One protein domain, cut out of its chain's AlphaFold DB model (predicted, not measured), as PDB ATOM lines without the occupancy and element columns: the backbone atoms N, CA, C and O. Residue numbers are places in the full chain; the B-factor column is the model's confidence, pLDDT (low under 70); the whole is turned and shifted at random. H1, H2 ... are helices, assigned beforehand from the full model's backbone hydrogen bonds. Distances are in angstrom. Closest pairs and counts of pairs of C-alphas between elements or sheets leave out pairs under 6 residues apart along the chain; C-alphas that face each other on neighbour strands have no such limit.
ATOM      1  N   TRP A 114     -18.310   9.072  35.454       69.19
ATOM      2  CA  TRP A 114     -18.067   8.704  34.054       69.19
ATOM      3  C   TRP A 114     -16.647   9.028  33.579       69.19
ATOM      4  O   TRP A 114     -16.120   8.316  32.723       69.19
ATOM      5  N   THR A 115     -15.997  10.056  34.146       76.94
ATOM      6  CA  THR A 115     -14.593  10.346  33.818       76.94
ATOM      7  C   THR A 115     -13.655   9.279  34.366       76.94
ATOM      8  O   THR A 115     -12.712   8.924  33.668       76.94
ATOM      9  N   ILE A 116     -13.907   8.733  35.566       74.00
ATOM     10  CA  ILE A 116     -13.071   7.666  36.138       74.00
ATOM     11  C   ILE A 116     -13.170   6.419  35.257       74.00
ATOM     12  O   ILE A 116     -12.154   5.800  34.926       74.00
ATOM     13  N   THR A 117     -14.380   6.093  34.810       79.06
ATOM     14  CA  THR A 117     -14.620   4.966  33.910       79.06
ATOM     15  C   THR A 117     -13.936   5.187  32.559       79.06
ATOM     16  O   THR A 117     -13.174   4.328  32.115       79.06
ATOM     17  N   TYR A 118     -14.105   6.356  31.931       82.62
ATOM     18  CA  TYR A 118     -13.502   6.662  30.627       82.62
ATOM     19  C   TYR A 118     -11.967   6.721  30.653       82.62
ATOM     20  O   TYR A 118     -11.330   6.157  29.763       82.62
ATOM     21  N   GLU A 119     -11.365   7.350  31.666       84.44
ATOM     22  CA  GLU A 119      -9.905   7.430  31.830       84.44
ATOM     23  C   GLU A 119      -9.306   6.017  31.941       84.44
ATOM     24  O   GLU A 119      -8.365   5.674  31.226       84.44
ATOM     25  N   THR A 120      -9.938   5.146  32.741       82.69
ATOM     26  CA  THR A 120      -9.518   3.745  32.916       82.69
ATOM     27  C   THR A 120      -9.693   2.928  31.632       82.69
ATOM     28  O   THR A 120      -8.814   2.146  31.261       82.69
ATOM     29  N   PHE A 121     -10.813   3.108  30.922       80.50
ATOM     30  CA  PHE A 121     -11.065   2.456  29.634       80.50
ATOM     31  C   PHE A 121     -10.050   2.857  28.575       80.50
ATOM     32  O   PHE A 121      -9.550   1.996  27.845       80.50
ATOM     33  N   ARG A 122      -9.738   4.151  28.500       85.00
ATOM     34  CA  ARG A 122      -8.753   4.691  27.573       85.00
ATOM     35  C   ARG A 122      -7.373   4.135  27.888       85.00
ATOM     36  O   ARG A 122      -6.753   3.581  26.989       85.00
ATOM     37  N   ASP A 123      -6.914   4.219  29.132       88.81
ATOM     38  CA  ASP A 123      -5.557   3.809  29.507       88.81
ATOM     39  C   ASP A 123      -5.326   2.306  29.275       88.81
ATOM     40  O   ASP A 123      -4.298   1.897  28.728       88.81
ATOM     41  N   LEU A 124      -6.318   1.474  29.596       85.12
ATOM     42  CA  LEU A 124      -6.243   0.029  29.386       85.12
ATOM     43  C   LEU A 124      -6.404  -0.362  27.905       85.12
ATOM     44  O   LEU A 124      -5.699  -1.248  27.417       85.12
ATOM     45  N   GLY A 125      -7.295   0.313  27.170       85.81
ATOM     46  CA  GLY A 125      -7.493   0.099  25.735       85.81
ATOM     47  C   GLY A 125      -6.270   0.494  24.901       85.81
ATOM     48  O   GLY A 125      -5.889  -0.226  23.976       85.81
ATOM     49  N   LEU A 126      -5.599   1.592  25.263       87.88
ATOM     50  CA  LEU A 126      -4.378   2.063  24.602       87.88
ATOM     51  C   LEU A 126      -3.201   1.117  24.880       87.88
ATOM     52  O   LEU A 126      -2.461   0.770  23.957       87.88
ATOM     53  N   ALA A 127      -3.082   0.611  26.113       88.75
ATOM     54  CA  ALA A 127      -2.109  -0.424  26.460       88.75
ATOM     55  C   ALA A 127      -2.329  -1.725  25.664       88.75
ATOM     56  O   ALA A 127      -1.369  -2.317  25.168       88.75
ATOM     57  N   PHE A 128      -3.583  -2.152  25.483       84.88
ATOM     58  CA  PHE A 128      -3.923  -3.332  24.685       84.88
ATOM     59  C   PHE A 128      -3.589  -3.153  23.198       84.88
ATOM     60  O   PHE A 128      -2.997  -4.045  22.584       84.88
ATOM     61  N   ALA A 129      -3.901  -1.989  22.622       87.75
ATOM     62  CA  ALA A 129      -3.553  -1.669  21.239       87.75
ATOM     63  C   ALA A 129      -2.029  -1.648  21.021       87.75
ATOM     64  O   ALA A 129      -1.534  -2.244  20.062       87.75
ATOM     65  N   ALA A 130      -1.271  -1.035  21.935       91.56
ATOM     66  CA  ALA A 130       0.191  -1.032  21.889       91.56
ATOM     67  C   ALA A 130       0.774  -2.451  22.009       91.56
ATOM     68  O   ALA A 130       1.676  -2.819  21.254       91.56
ATOM     69  N   ALA A 131       0.222  -3.270  22.910       87.88
ATOM     70  CA  ALA A 131       0.619  -4.663  23.063       87.88
ATOM     71  C   ALA A 131       0.395  -5.452  21.769       87.88
ATOM     72  O   ALA A 131       1.321  -6.120  21.326       87.88
ATOM     73  N   LEU A 132      -0.773  -5.337  21.125       85.44
ATOM     74  CA  LEU A 132      -1.081  -6.006  19.855       85.44
ATOM     75  C   LEU A 132      -0.063  -5.693  18.752       85.44
ATOM     76  O   LEU A 132       0.375  -6.604  18.048       85.44
ATOM     77  N   VAL A 133       0.338  -4.426  18.627       90.19
ATOM     78  CA  VAL A 133       1.334  -3.986  17.640       90.19
ATOM     79  C   VAL A 133       2.715  -4.562  17.951       90.19
ATOM     80  O   VAL A 133       3.345  -5.142  17.068       90.19
ATOM     81  N   LEU A 134       3.175  -4.470  19.205       89.19
ATOM     82  CA  LEU A 134       4.458  -5.042  19.634       89.19
ATOM     83  C   LEU A 134       4.522  -6.540  19.298       89.19
ATOM     84  O   LEU A 134       5.438  -7.038  18.649       89.19
ATOM     85  N   ILE A 135       3.475  -7.244  19.693       88.25
ATOM     86  CA  ILE A 135       3.278  -8.678  19.542       88.25
ATOM     87  C   ILE A 135       3.161  -9.093  18.057       88.25
ATOM     88  O   ILE A 135       3.510 -10.228  17.712       88.25
ATOM     89  N   PHE A 136       2.671  -8.214  17.178       86.75
ATOM     90  CA  PHE A 136       2.634  -8.412  15.725       86.75
ATOM     91  C   PHE A 136       4.034  -8.355  15.120       86.75
ATOM     92  O   PHE A 136       4.427  -9.275  14.403       86.75
ATOM     93  N   ILE A 137       4.804  -7.324  15.472       88.75
ATOM     94  CA  ILE A 137       6.173  -7.135  14.983       88.75
ATOM     95  C   ILE A 137       7.052  -8.320  15.396       88.75
ATOM     96  O   ILE A 137       7.754  -8.875  14.554       88.75
ATOM     97  N   LEU A 138       6.946  -8.767  16.653       87.06
ATOM     98  CA  LEU A 138       7.690  -9.926  17.156       87.06
ATOM     99  C   LEU A 138       7.394 -11.209  16.356       87.06
ATOM    100  O   LEU A 138       8.314 -11.950  16.030       87.06
ATOM    101  N   LEU A 139       6.133 -11.471  15.989       84.62
ATOM    102  CA  LEU A 139       5.794 -12.673  15.210       84.62
ATOM    103  C   LEU A 139       6.220 -12.595  13.753       84.62
ATOM    104  O   LEU A 139       6.630 -13.607  13.192       84.62
ATOM    105  N   VAL A 140       6.076 -11.429  13.125       86.19
ATOM    106  CA  VAL A 140       6.498 -11.237  11.732       86.19
ATOM    107  C   VAL A 140       8.010 -11.417  11.617       86.19
ATOM    108  O   VAL A 140       8.480 -12.018  10.652       86.19
ATOM    109  N   TRP A 141       8.749 -10.956  12.629       87.50
ATOM    110  CA  TRP A 141      10.189 -11.149  12.725       87.50
ATOM    111  C   TRP A 141      10.566 -12.631  12.846       87.50
ATOM    112  O   TRP A 141      11.422 -13.109  12.106       87.50
ATOM    113  N   GLU A 142       9.911 -13.365  13.747       81.88
ATOM    114  CA  GLU A 142      10.209 -14.775  14.037       81.88
ATOM    115  C   GLU A 142       9.826 -15.707  12.877       81.88
ATOM    116  O   GLU A 142      10.596 -16.564  12.449       81.88
ATOM    117  N   LEU A 143       8.615 -15.549  12.343       75.06
ATOM    118  CA  LEU A 143       8.018 -16.562  11.475       75.06
ATOM    119  C   LEU A 143       8.493 -16.468  10.024       75.06
ATOM    120  O   LEU A 143       8.151 -17.359   9.244       75.06
ATOM    121  N   LYS A 144       9.225 -15.403   9.640       81.81
ATOM    122  CA  LYS A 144       9.672 -15.092   8.259       81.81
ATOM    123  C   LYS A 144       8.595 -15.304   7.176       81.81
ATOM    124  O   LYS A 144       8.898 -15.392   5.989       81.81
ATOM    125  N   ASN A 145       7.330 -15.381   7.581       83.06
ATOM    126  CA  ASN A 145       6.181 -15.741   6.775       83.06
ATOM    127  C   ASN A 145       4.989 -14.931   7.270       83.06
ATOM    128  O   ASN A 145       4.662 -14.971   8.453       83.06
ATOM    129  N   PHE A 146       4.323 -14.222   6.363       81.50
ATOM    130  CA  PHE A 146       3.285 -13.245   6.707       81.50
ATOM    131  C   PHE A 146       1.900 -13.863   6.946       81.50
ATOM    132  O   PHE A 146       1.065 -13.253   7.609       81.50
ATOM    133  N   ILE A 147       1.654 -15.089   6.475       83.69
ATOM    134  CA  ILE A 147       0.342 -15.747   6.595       83.69
ATOM    135  C   ILE A 147       0.131 -16.353   7.992       83.69
ATOM    136  O   ILE A 147      -0.954 -16.229   8.561       83.69
ATOM    137  N   HIS A 148       1.167 -16.962   8.586       85.12
ATOM    138  CA  HIS A 148       1.056 -17.578   9.917       85.12
ATOM    139  C   HIS A 148       0.666 -16.565  11.020       85.12
ATOM    140  O   HIS A 148      -0.256 -16.857  11.783       85.12
ATOM    141  N   PRO A 149       1.268 -15.358  11.101       80.56
ATOM    142  CA  PRO A 149       0.891 -14.339  12.079       80.56
ATOM    143  C   PRO A 149      -0.552 -13.852  11.933       80.56
ATOM    144  O   PRO A 149      -1.222 -13.651  12.941       80.56
ATOM    145  N   ILE A 150      -1.052 -13.685  10.705       84.25
ATOM    146  CA  ILE A 150      -2.417 -13.193  10.457       84.25
ATOM    147  C   ILE A 150      -3.456 -14.159  11.044       84.25
ATOM    148  O   ILE A 150      -4.393 -13.728  11.717       84.25
ATOM    149  N   ILE A 151      -3.247 -15.467  10.875       85.12
ATOM    150  CA  ILE A 151      -4.141 -16.499  11.417       85.12
ATOM    151  C   ILE A 151      -4.102 -16.516  12.953       85.12
ATOM    152  O   ILE A 151      -5.145 -16.633  13.590       85.12
ATOM    153  N   ILE A 152      -2.922 -16.351  13.566       84.31
ATOM    154  CA  ILE A 152      -2.752 -16.357  15.035       84.31
ATOM    155  C   ILE A 152      -3.273 -15.060  15.674       84.31
ATOM    156  O   ILE A 152      -3.639 -15.052  16.849       84.31
ATOM    157  N   MET A 153      -3.322 -13.962  14.917       83.81
ATOM    158  CA  MET A 153      -3.835 -12.682  15.397       83.81
ATOM    159  C   MET A 153      -5.342 -12.562  15.282       83.81
ATOM    160  O   MET A 153      -5.924 -11.914  16.139       83.81
ATOM    161  N   SER A 154      -5.980 -13.224  14.311       87.31
ATOM    162  CA  SER A 154      -7.437 -13.198  14.105       87.31
ATOM    163  C   SER A 154      -8.306 -13.517  15.338       87.31
ATOM    164  O   SER A 154      -9.375 -12.913  15.443       87.31
ATOM    165  N   PRO A 155      -7.925 -14.405  16.278       85.56
ATOM    166  CA  PRO A 155      -8.709 -14.657  17.484       85.56
ATOM    167  C   PRO A 155      -8.872 -13.416  18.368       85.56
ATOM    168  O   PRO A 155      -9.921 -13.245  18.976       85.56
ATOM    169  N   ILE A 156      -7.871 -12.531  18.428       89.44
ATOM    170  CA  ILE A 156      -7.865 -11.369  19.329       89.44
ATOM    171  C   ILE A 156      -8.894 -10.282  18.922       89.44
ATOM    172  O   ILE A 156      -9.718  -9.907  19.761       89.44
ATOM    173  N   PRO A 157      -8.955  -9.792  17.666       85.88
ATOM    174  CA  PRO A 157     -10.016  -8.886  17.235       85.88
ATOM    175  C   PRO A 157     -11.382  -9.580  17.207       85.88
ATOM    176  O   PRO A 157     -12.386  -8.943  17.518       85.88
ATOM    177  N   LEU A 158     -11.436 -10.889  16.924       88.06
ATOM    178  CA  LEU A 158     -12.685 -11.650  16.972       88.06
ATOM    179  C   LEU A 158     -13.267 -11.688  18.394       88.06
ATOM    180  O   LEU A 158     -14.474 -11.531  18.562       88.06
ATOM    181  N   THR A 159     -12.424 -11.818  19.426       87.31
ATOM    182  CA  THR A 159     -12.879 -11.727  20.822       87.31
ATOM    183  C   THR A 159     -13.388 -10.338  21.192       87.31
ATOM    184  O   THR A 159     -14.392 -10.238  21.888       87.31
ATOM    185  N   LEU A 160     -12.758  -9.271  20.692       85.69
ATOM    186  CA  LEU A 160     -13.220  -7.906  20.954       85.69
ATOM    187  C   LEU A 160     -14.605  -7.661  20.332       85.69
ATOM    188  O   LEU A 160     -15.490  -7.119  20.986       85.69
ATOM    189  N   ILE A 161     -14.812  -8.141  19.103       88.62
ATOM    190  CA  ILE A 161     -16.097  -8.063  18.394       88.62
ATOM    191  C   ILE A 161     -17.169  -8.930  19.062       88.62
ATOM    192  O   ILE A 161     -18.324  -8.527  19.089       88.62
ATOM    193  N   GLY A 162     -16.814 -10.091  19.621       87.62
ATOM    194  CA  GLY A 162     -17.764 -10.987  20.293       87.62
ATOM    195  C   GLY A 162     -18.238 -10.497  21.667       87.62
ATOM    196  O   GLY A 162     -19.359 -10.793  22.075       87.62
ATOM    197  N   ILE A 163     -17.421  -9.719  22.379       85.88
ATOM    198  CA  ILE A 163     -17.751  -9.241  23.731       85.88
ATOM    199  C   ILE A 163     -18.743  -8.074  23.704       85.88
ATOM    200  O   ILE A 163     -19.575  -7.986  24.602       85.88
ATOM    201  N   ILE A 164     -18.720  -7.226  22.669       87.19
ATOM    202  CA  ILE A 164     -19.681  -6.117  22.483       87.19
ATOM    203  C   ILE A 164     -21.145  -6.593  22.499       87.19
ATOM    204  O   ILE A 164     -21.899  -6.137  23.361       87.19
ATOM    205  N   PRO A 165     -21.569  -7.539  21.643       85.62
ATOM    206  CA  PRO A 165     -22.918  -8.088  21.705       85.62
ATOM    207  C   PRO A 165     -23.130  -8.965  22.948       85.62
ATOM    208  O   PRO A 165     -24.240  -9.009  23.467       85.62
ATOM    209  N   GLY A 166     -22.083  -9.630  23.458       87.00
ATOM    210  CA  GLY A 166     -22.167 -10.450  24.671       87.00
ATOM    211  C   GLY A 166     -22.540  -9.649  25.922       87.00
ATOM    212  O   GLY A 166     -23.387 -10.084  26.696       87.00
ATOM    213  N   HIS A 167     -21.966  -8.457  26.092       81.31
ATOM    214  CA  HIS A 167     -22.320  -7.548  27.185       81.31
ATOM    215  C   HIS A 167     -23.697  -6.914  26.995       81.31
ATOM    216  O   HIS A 167     -24.438  -6.779  27.966       81.31
ATOM    217  N   TRP A 168     -24.064  -6.579  25.753       82.38
ATOM    218  CA  TRP A 168     -25.386  -6.028  25.451       82.38
ATOM    219  C   TRP A 168     -26.511  -7.009  25.802       82.38
ATOM    220  O   TRP A 168     -27.543  -6.601  26.322       82.38
ATOM    221  N   LEU A 169     -26.288  -8.311  25.586       87.25
ATOM    222  CA  LEU A 169     -27.269  -9.353  25.889       87.25
ATOM    223  C   LEU A 169     -27.362  -9.702  27.385       87.25
ATOM    224  O   LEU A 169     -28.383 -10.224  27.818       87.25
ATOM    225  N   MET A 170     -26.304  -9.453  28.165       81.75
ATOM    226  CA  MET A 170     -26.258  -9.743  29.606       81.75
ATOM    227  C   MET A 170     -26.606  -8.534  30.494       81.75
ATOM    228  O   MET A 170     -26.488  -8.654  31.710       81.75
ATOM    229  N   GLU A 171     -26.993  -7.387  29.912       78.44
ATOM    230  CA  GLU A 171     -27.276  -6.116  30.622       78.44
ATOM    231  C   GLU A 171     -26.165  -5.707  31.615       78.44
ATOM    232  O   GLU A 171     -26.393  -4.985  32.584       78.44
ATOM    233  N   ALA A 172     -24.939  -6.184  31.382       72.75
ATOM    234  CA  ALA A 172     -23.813  -6.028  32.287       72.75
ATOM    235  C   ALA A 172     -22.896  -4.901  31.812       72.75
ATOM    236  O   ALA A 172     -22.575  -4.798  30.626       72.75
ATOM    237  N   GLU A 173     -22.405  -4.093  32.748       80.00
ATOM    238  CA  GLU A 173     -21.475  -3.008  32.447       80.00
ATOM    239  C   GLU A 173     -20.146  -3.560  31.923       80.00
ATOM    240  O   GLU A 173     -19.611  -4.557  32.422       80.00
ATOM    241  N   PHE A 174     -19.583  -2.900  30.911       73.00
ATOM    242  CA  PHE A 174     -18.189  -3.115  30.557       73.00
ATOM    243  C   PHE A 174     -17.346  -2.709  31.766       73.00
ATOM    244  O   PHE A 174     -17.383  -1.560  32.196       73.00
ATOM    245  N   THR A 175     -16.580  -3.647  32.325       81.62
ATOM    246  CA  THR A 175     -15.691  -3.390  33.469       81.62
ATOM    247  C   THR A 175     -14.294  -3.949  33.213       81.62
ATOM    248  O   THR A 175     -14.085  -4.781  32.322       81.62
ATOM    249  N   ALA A 176     -13.320  -3.527  34.027       83.00
ATOM    250  CA  ALA A 176     -11.925  -3.966  33.941       83.00
ATOM    251  C   ALA A 176     -11.755  -5.501  33.957       83.00
ATOM    252  O   ALA A 176     -10.864  -6.036  33.297       83.00
ATOM    253  N   THR A 177     -12.640  -6.226  34.648       84.88
ATOM    254  CA  THR A 177     -12.627  -7.696  34.727       84.88
ATOM    255  C   THR A 177     -12.780  -8.363  33.355       84.88
ATOM    256  O   THR A 177     -12.097  -9.348  33.072       84.88
ATOM    257  N   SER A 178     -13.611  -7.805  32.467       84.19
ATOM    258  CA  SER A 178     -13.805  -8.317  31.100       84.19
ATOM    259  C   SER A 178     -12.520  -8.186  30.267       84.19
ATOM    260  O   SER A 178     -12.114  -9.107  29.554       84.19
ATOM    261  N   MET A 179     -11.792  -7.082  30.455       85.31
ATOM    262  CA  MET A 179     -10.520  -6.833  29.776       85.31
ATOM    263  C   MET A 179      -9.390  -7.748  30.279       85.31
ATOM    264  O   MET A 179      -8.572  -8.217  29.487       85.31
ATOM    265  N   ILE A 180      -9.359  -8.067  31.578       88.00
ATOM    266  CA  ILE A 180      -8.414  -9.058  32.124       88.00
ATOM    267  C   ILE A 180      -8.653 -10.430  31.473       88.00
ATOM    268  O   ILE A 180      -7.697 -11.100  31.073       88.00
ATOM    269  N   GLY A 181      -9.919 -10.823  31.298       86.69
ATOM    270  CA  GLY A 181     -10.291 -12.032  30.563       86.69
ATOM    271  C   GLY A 181      -9.763 -12.021  29.125       86.69
ATOM    272  O   GLY A 181      -9.094 -12.967  28.710       86.69
ATOM    273  N   LEU A 182      -9.974 -10.926  28.391       85.50
ATOM    274  CA  LEU A 182      -9.453 -10.747  27.029       85.50
ATOM    275  C   LEU A 182      -7.941 -10.981  26.931       85.50
ATOM    276  O   LEU A 182      -7.482 -11.733  26.068       85.50
ATOM    277  N   ILE A 183      -7.169 -10.381  27.837       86.00
ATOM    278  CA  ILE A 183      -5.707 -10.504  27.857       86.00
ATOM    279  C   ILE A 183      -5.288 -11.951  28.160       86.00
ATOM    280  O   ILE A 183      -4.402 -12.496  27.494       86.00
ATOM    281  N   ALA A 184      -5.955 -12.611  29.113       87.50
ATOM    282  CA  ALA A 184      -5.674 -14.001  29.465       87.50
ATOM    283  C   ALA A 184      -5.947 -14.971  28.298       87.50
ATOM    284  O   ALA A 184      -5.131 -15.859  28.017       87.50
ATOM    285  N   LEU A 185      -7.063 -14.797  27.580       86.31
ATOM    286  CA  LEU A 185      -7.383 -15.608  26.401       86.31
ATOM    287  C   LEU A 185      -6.416 -15.339  25.235       86.31
ATOM    288  O   LEU A 185      -5.959 -16.292  24.593       86.31
ATOM    289  N   ALA A 186      -6.056 -14.075  24.993       84.62
ATOM    290  CA  ALA A 186      -5.109 -13.684  23.949       84.62
ATOM    291  C   ALA A 186      -3.709 -14.288  24.172       84.62
ATOM    292  O   ALA A 186      -3.085 -14.785  23.231       84.62
ATOM    293  N   GLY A 187      -3.229 -14.326  25.419       84.62
ATOM    294  CA  GLY A 187      -1.969 -14.989  25.763       84.62
ATOM    295  C   GLY A 187      -2.014 -16.499  25.508       84.62
ATOM    296  O   GLY A 187      -1.109 -17.066  24.893       84.62
ATOM    297  N   LYS A 188      -3.106 -17.162  25.907       85.94
ATOM    298  CA  LYS A 188      -3.257 -18.621  25.785       85.94
ATOM    299  C   LYS A 188      -3.238 -19.117  24.338       85.94
ATOM    300  O   LYS A 188      -2.674 -20.177  24.072       85.94
ATOM    301  N   THR A 189      -3.853 -18.387  23.409       85.94
ATOM    302  CA  THR A 189      -3.951 -18.825  22.005       85.94
ATOM    303  C   THR A 189      -2.589 -18.832  21.299       85.94
ATOM    304  O   THR A 189      -2.285 -19.767  20.562       85.94
ATOM    305  N   ARG A 190      -1.707 -17.874  21.614       84.44
ATOM    306  CA  ARG A 190      -0.361 -17.776  21.024       84.44
ATOM    307  C   ARG A 190       0.633 -18.797  21.570       84.44
ATOM    308  O   ARG A 190       1.471 -19.279  20.818       84.44
ATOM    309  N   MET A 191       0.556 -19.120  22.858       86.38
ATOM    310  CA  MET A 191       1.529 -20.022  23.491       86.38
ATOM    311  C   MET A 191       1.404 -21.474  23.000       86.38
ATOM    312  O   MET A 191       2.384 -22.212  22.987       86.38
ATOM    313  N   ARG A 192       0.208 -21.891  22.561       88.25
ATOM    314  CA  ARG A 192      -0.068 -23.254  22.080       88.25
ATOM    315  C   ARG A 192       0.770 -23.683  20.865       88.25
ATOM    316  O   ARG A 192       1.409 -24.726  20.961       88.25
ATOM    317  N   PRO A 193       0.785 -22.940  19.741       84.00
ATOM    318  CA  PRO A 193       1.603 -23.313  18.591       84.00
ATOM    319  C   PRO A 193       3.108 -23.240  18.882       84.00
ATOM    320  O   PRO A 193       3.825 -24.132  18.445       84.00
ATOM    321  N   ILE A 194       3.571 -22.252  19.666       85.12
ATOM    322  CA  ILE A 194       4.994 -22.104  20.040       85.12
ATOM    323  C   ILE A 194       5.513 -23.390  20.687       85.12
ATOM    324  O   ILE A 194       6.543 -23.916  20.280       85.12
ATOM    325  N   TRP A 195       4.753 -23.944  21.634       84.50
ATOM    326  CA  TRP A 195       5.145 -25.167  22.331       84.50
ATOM    327  C   TRP A 195       5.202 -26.400  21.411       84.50
ATOM    328  O   TRP A 195       6.061 -27.258  21.586       84.50
ATOM    329  N   ILE A 196       4.327 -26.488  20.399       87.75
ATOM    330  CA  ILE A 196       4.356 -27.592  19.423       87.75
ATOM    331  C   ILE A 196       5.560 -27.472  18.487       87.75
ATOM    332  O   ILE A 196       6.208 -28.480  18.203       87.75
ATOM    333  N   THR A 197       5.872 -26.270  18.001       86.12
ATOM    334  CA  THR A 197       7.041 -26.048  17.138       86.12
ATOM    335  C   THR A 197       8.337 -26.368  17.878       86.12
ATOM    336  O   THR A 197       9.188 -27.071  17.332       86.12
ATOM    337  N   ASP A 198       8.442 -25.936  19.133       86.62
ATOM    338  CA  ASP A 198       9.576 -26.214  20.017       86.62
ATOM    339  C   ASP A 198       9.770 -27.728  20.230       86.62
ATOM    340  O   ASP A 198      10.834 -28.285  19.949       86.62
ATOM    341  N   LEU A 199       8.688 -28.435  20.574       87.44
ATOM    342  CA  LEU A 199       8.687 -29.891  20.726       87.44
ATOM    343  C   LEU A 199       9.068 -30.619  19.428       87.44
ATOM    344  O   LEU A 199       9.766 -31.632  19.460       87.44
ATOM    345  N   THR A 200       8.624 -30.107  18.280       89.31
ATOM    346  CA  THR A 200       8.937 -30.692  16.968       89.31
ATOM    347  C   THR A 200      10.428 -30.574  16.657       89.31
ATOM    348  O   THR A 200      11.026 -31.537  16.174       89.31
ATOM    349  N   MET A 201      11.055 -29.437  16.982       88.44
ATOM    350  CA  MET A 201      12.508 -29.280  16.855       88.44
ATOM    351  C   MET A 201      13.262 -30.251  17.765       88.44
ATOM    352  O   MET A 201      14.205 -30.899  17.310       88.44
ATOM    353  N   MET A 202      12.822 -30.418  19.017       87.38
ATOM    354  CA  MET A 202      13.437 -31.379  19.939       87.38
ATOM    355  C   MET A 202      13.317 -32.820  19.425       87.38
ATOM    356  O   MET A 202      14.303 -33.552  19.414       87.38
ATOM    357  N   ALA A 203      12.139 -33.225  18.942       87.88
ATOM    358  CA  ALA A 203      11.920 -34.560  18.388       87.88
ATOM    359  C   ALA A 203      12.773 -34.821  17.131       87.88
ATOM    360  O   ALA A 203      13.339 -35.905  16.983       87.88
ATOM    361  N   GLY A 204      12.920 -33.821  16.254       86.44
ATOM    362  CA  GLY A 204      13.805 -33.898  15.090       86.44
ATOM    363  C   GLY A 204      15.280 -34.045  15.477       86.44
ATOM    364  O   GLY A 204      15.993 -34.852  14.884       86.44
ATOM    365  N   ALA A 205      15.728 -33.331  16.515       84.31
ATOM    366  CA  ALA A 205      17.095 -33.428  17.027       84.31
ATOM    367  C   ALA A 205      17.405 -34.805  17.647       84.31
ATOM    368  O   ALA A 205      18.511 -35.315  17.475       84.31
ATOM    369  N   VAL A 206      16.431 -35.452  18.302       83.50
ATOM    370  CA  VAL A 206      16.593 -36.814  18.852       83.50
ATOM    371  C   VAL A 206      16.872 -37.841  17.750       83.50
ATOM    372  O   VAL A 206      17.689 -38.737  17.950       83.50
ATOM    373  N   ALA A 207      16.269 -37.699  16.566       81.75
ATOM    374  CA  ALA A 207      16.540 -38.596  15.438       81.75
ATOM    375  C   ALA A 207      17.992 -38.486  14.927       81.75
ATOM    376  O   ALA A 207      18.552 -39.470  14.445       81.75
ATOM    377  N   ILE A 208      18.613 -37.309  15.064       82.00
ATOM    378  CA  ILE A 208      20.009 -37.048  14.671       82.00
ATOM    379  C   ILE A 208      20.995 -37.656  15.681       82.00
ATOM    380  O   ILE A 208      22.086 -38.065  15.292       82.00
ATOM    381  N   LEU A 209      20.605 -37.778  16.955       78.31
ATOM    382  CA  LEU A 209      21.440 -38.339  18.025       78.31
ATOM    383  C   LEU A 209      21.844 -39.805  17.764       78.31
ATOM    384  O   LEU A 209      22.898 -40.244  18.200       78.31
ATOM    385  N   PHE A 210      21.044 -40.561  17.006       77.75
ATOM    386  CA  PHE A 210      21.359 -41.953  16.653       77.75
ATOM    387  C   PHE A 210      22.435 -42.090  15.565       77.75
ATOM    388  O   PHE A 210      22.864 -43.206  15.268       77.75
ATOM    389  N   ALA A 211      22.879 -40.982  14.964       84.12
ATOM    390  CA  ALA A 211      23.994 -40.983  14.032       84.12
ATOM    391  C   ALA A 211      25.316 -40.766  14.801       84.12
ATOM    392  O   ALA A 211      25.573 -39.649  15.258       84.12
ATOM    393  N   PRO A 212      26.214 -41.772  14.880       72.50
ATOM    394  CA  PRO A 212      27.454 -41.717  15.672       72.50
ATOM    395  C   PRO A 212      28.481 -40.664  15.207       72.50
ATOM    396  O   PRO A 212      29.570 -40.574  15.764       72.50
ATOM    397  N   ILE A 213      28.160 -39.866  14.185       81.81
ATOM    398  CA  ILE A 213      29.051 -38.872  13.579       81.81
ATOM    399  C   ILE A 213      28.718 -37.420  13.982       81.81
ATOM    400  O   ILE A 213      29.487 -36.517  13.658       81.81
ATOM    401  N   PHE A 214      27.616 -37.176  14.717       73.69
ATOM    402  CA  PHE A 214      27.130 -35.821  15.051       73.69
ATOM    403  C   PHE A 214      26.749 -35.585  16.531       73.69
ATOM    404  O   PHE A 214      26.068 -34.603  16.831       73.69
ATOM    405  N   GLU A 215      27.227 -36.418  17.461       80.00
ATOM    406  CA  GLU A 215      26.945 -36.332  18.913       80.00
ATOM    407  C   GLU A 215      27.081 -34.903  19.488       80.00
ATOM    408  O   GLU A 215      26.156 -34.376  20.104       80.00
ATOM    409  N   GLY A 216      28.192 -34.206  19.212       82.25
ATOM    410  CA  GLY A 216      28.451 -32.874  19.780       82.25
ATOM    411  C   GLY A 216      27.551 -31.741  19.257       82.25
ATOM    412  O   GLY A 216      27.197 -30.832  20.012       82.25
ATOM    413  N   MET A 217      27.138 -31.782  17.983       88.19
ATOM    414  CA  MET A 217      26.215 -30.780  17.425       88.19
ATOM    415  C   MET A 217      24.773 -31.028  17.869       88.19
ATOM    416  O   MET A 217      24.050 -30.075  18.164       88.19
ATOM    417  N   ALA A 218      24.365 -32.296  17.948       81.38
ATOM    418  CA  ALA A 218      23.011 -32.678  18.334       81.38
ATOM    419  C   ALA A 218      22.657 -32.180  19.748       81.38
ATOM    420  O   ALA A 218      21.570 -31.643  19.957       81.38
ATOM    421  N   ILE A 219      23.601 -32.258  20.693       81.38
ATOM    422  CA  ILE A 219      23.408 -31.790  22.075       81.38
ATOM    423  C   ILE A 219      23.181 -30.267  22.132       81.38
ATOM    424  O   ILE A 219      22.348 -29.795  22.906       81.38
ATOM    425  N   SER A 220      23.856 -29.488  21.280       84.12
ATOM    426  CA  SER A 220      23.689 -28.025  21.229       84.12
ATOM    427  C   SER A 220      22.332 -27.618  20.643       84.12
ATOM    428  O   SER A 220      21.678 -26.709  21.154       84.12
ATOM    429  N   LEU A 221      21.880 -28.326  19.601       81.56
ATOM    430  CA  LEU A 221      20.571 -28.102  18.982       81.56
ATOM    431  C   LEU A 221      19.412 -28.483  19.906       81.56
ATOM    432  O   LEU A 221      18.344 -27.890  19.815       81.56
ATOM    433  N   LEU A 222      19.627 -29.436  20.812       83.00
ATOM    434  CA  LEU A 222      18.626 -29.847  21.792       83.00
ATOM    435  C   LEU A 222      18.479 -28.828  22.937       83.00
ATOM    436  O   LEU A 222      17.381 -28.649  23.458       83.00
ATOM    437  N   PHE A 223      19.555 -28.120  23.299       82.56
ATOM    438  CA  PHE A 223      19.537 -27.112  24.367       82.56
ATOM    439  C   PHE A 223      18.933 -25.761  23.957       82.56
ATOM    440  O   PHE A 223      18.342 -25.087  24.799       82.56
ATOM    441  N   GLY A 224      19.063 -25.358  22.690       84.25
ATOM    442  CA  GLY A 224      18.544 -24.073  22.198       84.25
ATOM    443  C   GLY A 224      17.037 -23.863  22.448       84.25
ATOM    444  O   GLY A 224      16.682 -22.887  23.113       84.25
ATOM    445  N   PRO A 225      16.165 -24.784  21.993       82.56
ATOM    446  CA  PRO A 225      14.709 -24.736  22.192       82.56
ATOM    447  C   PRO A 225      14.307 -24.644  23.681       82.56
ATOM    448  O   PRO A 225      13.549 -23.767  24.094       82.56
ATOM    449  N   ILE A 226      14.954 -25.456  24.531       80.25
ATOM    450  CA  ILE A 226      14.701 -25.515  25.984       80.25
ATOM    451  C   ILE A 226      14.983 -24.176  26.683       80.25
ATOM    452  O   ILE A 226      14.255 -23.787  27.597       80.25
ATOM    453  N   VAL A 227      16.060 -23.481  26.302       81.25
ATOM    454  CA  VAL A 227      16.432 -22.190  26.905       81.25
ATOM    455  C   VAL A 227      15.537 -21.061  26.391       81.25
ATOM    456  O   VAL A 227      15.235 -20.131  27.141       81.25
ATOM    457  N   ALA A 228      15.103 -21.139  25.133       76.62
ATOM    458  CA  ALA A 228      14.295 -20.107  24.498       76.62
ATOM    459  C   ALA A 228      12.844 -20.070  25.009       76.62
ATOM    460  O   ALA A 228      12.259 -18.987  25.079       76.62
ATOM    461  N   VAL A 229      12.266 -21.214  25.398       78.81
ATOM    462  CA  VAL A 229      10.867 -21.301  25.847       78.81
ATOM    463  C   VAL A 229      10.786 -21.797  27.296       78.81
ATOM    464  O   VAL A 229      10.741 -23.001  27.555       78.81
TER     465      VAL A 229
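What this domain is: This is residues 114 to 229 of the 236 residues of the protein "Efflux RND transporter permease subunit" of Thiohalocapsa sp. PB-PSB1 (UniProt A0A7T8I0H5). A long, loosely packed rod of helices: the longest helix, H4, runs along most of its length, with H5 folded back beside its later part and H3 meeting its earlier part in a narrow V. H1 runs the same way as H4, with little contact between them, and the short helix H2 folds back beside the end of H1. The printed part has 116 residues with five named helices, H1 to H5 in chain order, and no named strand; its class is all helix. It is only just extended, close to loose, with a radius of gyration of the C-alphas of 20.4 A, and it spans 70 by 25 by 24 A.

How they stand to each other: Start with H4, residues 176 to 209. H5, residues 215 to 228, touches H4 residues 198 to 209 and forms a helical hairpin with it, opposite ways at a shallow tilt of 1 degree; their closest C-alphas, Met 202 and Leu 222, are 5.7 A apart. Look next at H3, residues 155 to 169: its residues 155 to 160 touch H4 residues 182 to 189, closest at the C-alphas of Ile 156 and Ala 186, 5.9 A. H3 and H4 are also a helical hairpin, opposite ways at a shallow tilt of 29 degrees. H1, residues 114 to 143, is close to H4 but not clearly touching, the closest C-alphas being Phe 121 and Ala 176 at 7.8 A. With residues 136 to 143, H1 touches H2, residues 147 to 153; this helical hairpin's closest C-alphas are Leu 139 and Pro 149, 6.1 A. H2 and H3 meet only through their link, while H1 and H3 are apart, as are H1 and H5. In H1 and H2 every O i to N i+4 pair is within hydrogen-bond range; H3 has 9 of 11, H4 25 of 30 and H5 7 of 10.

Where its parts are: Find C-alpha 176 at (-11.925, -3.966, 33.941); from there H4 runs 50.5 A to C-alpha 209 at (21.440, -38.339, 18.025). H5 runs 21.3 A from C-alpha 215 to C-alpha 228. H1 begins at C-alpha 114, (-18.067, 8.704, 34.054), and covers 42.8 A; H2 covers 10.2 A and H3 21.1 A.

The domain as a whole: The C-alphas farthest apart, Trp 114 and Pro 212, are 70.4 A apart. The printed part has no cut. The links H1 to H2, H2 to H3 and H4 to H5 are tight, and H3 to H4 is short. Residues 142 to 147, 168 to 173 and 211 to 216 stand free. The mean pLDDT of the printed part is 84.0, and residue 114 alone is under 70.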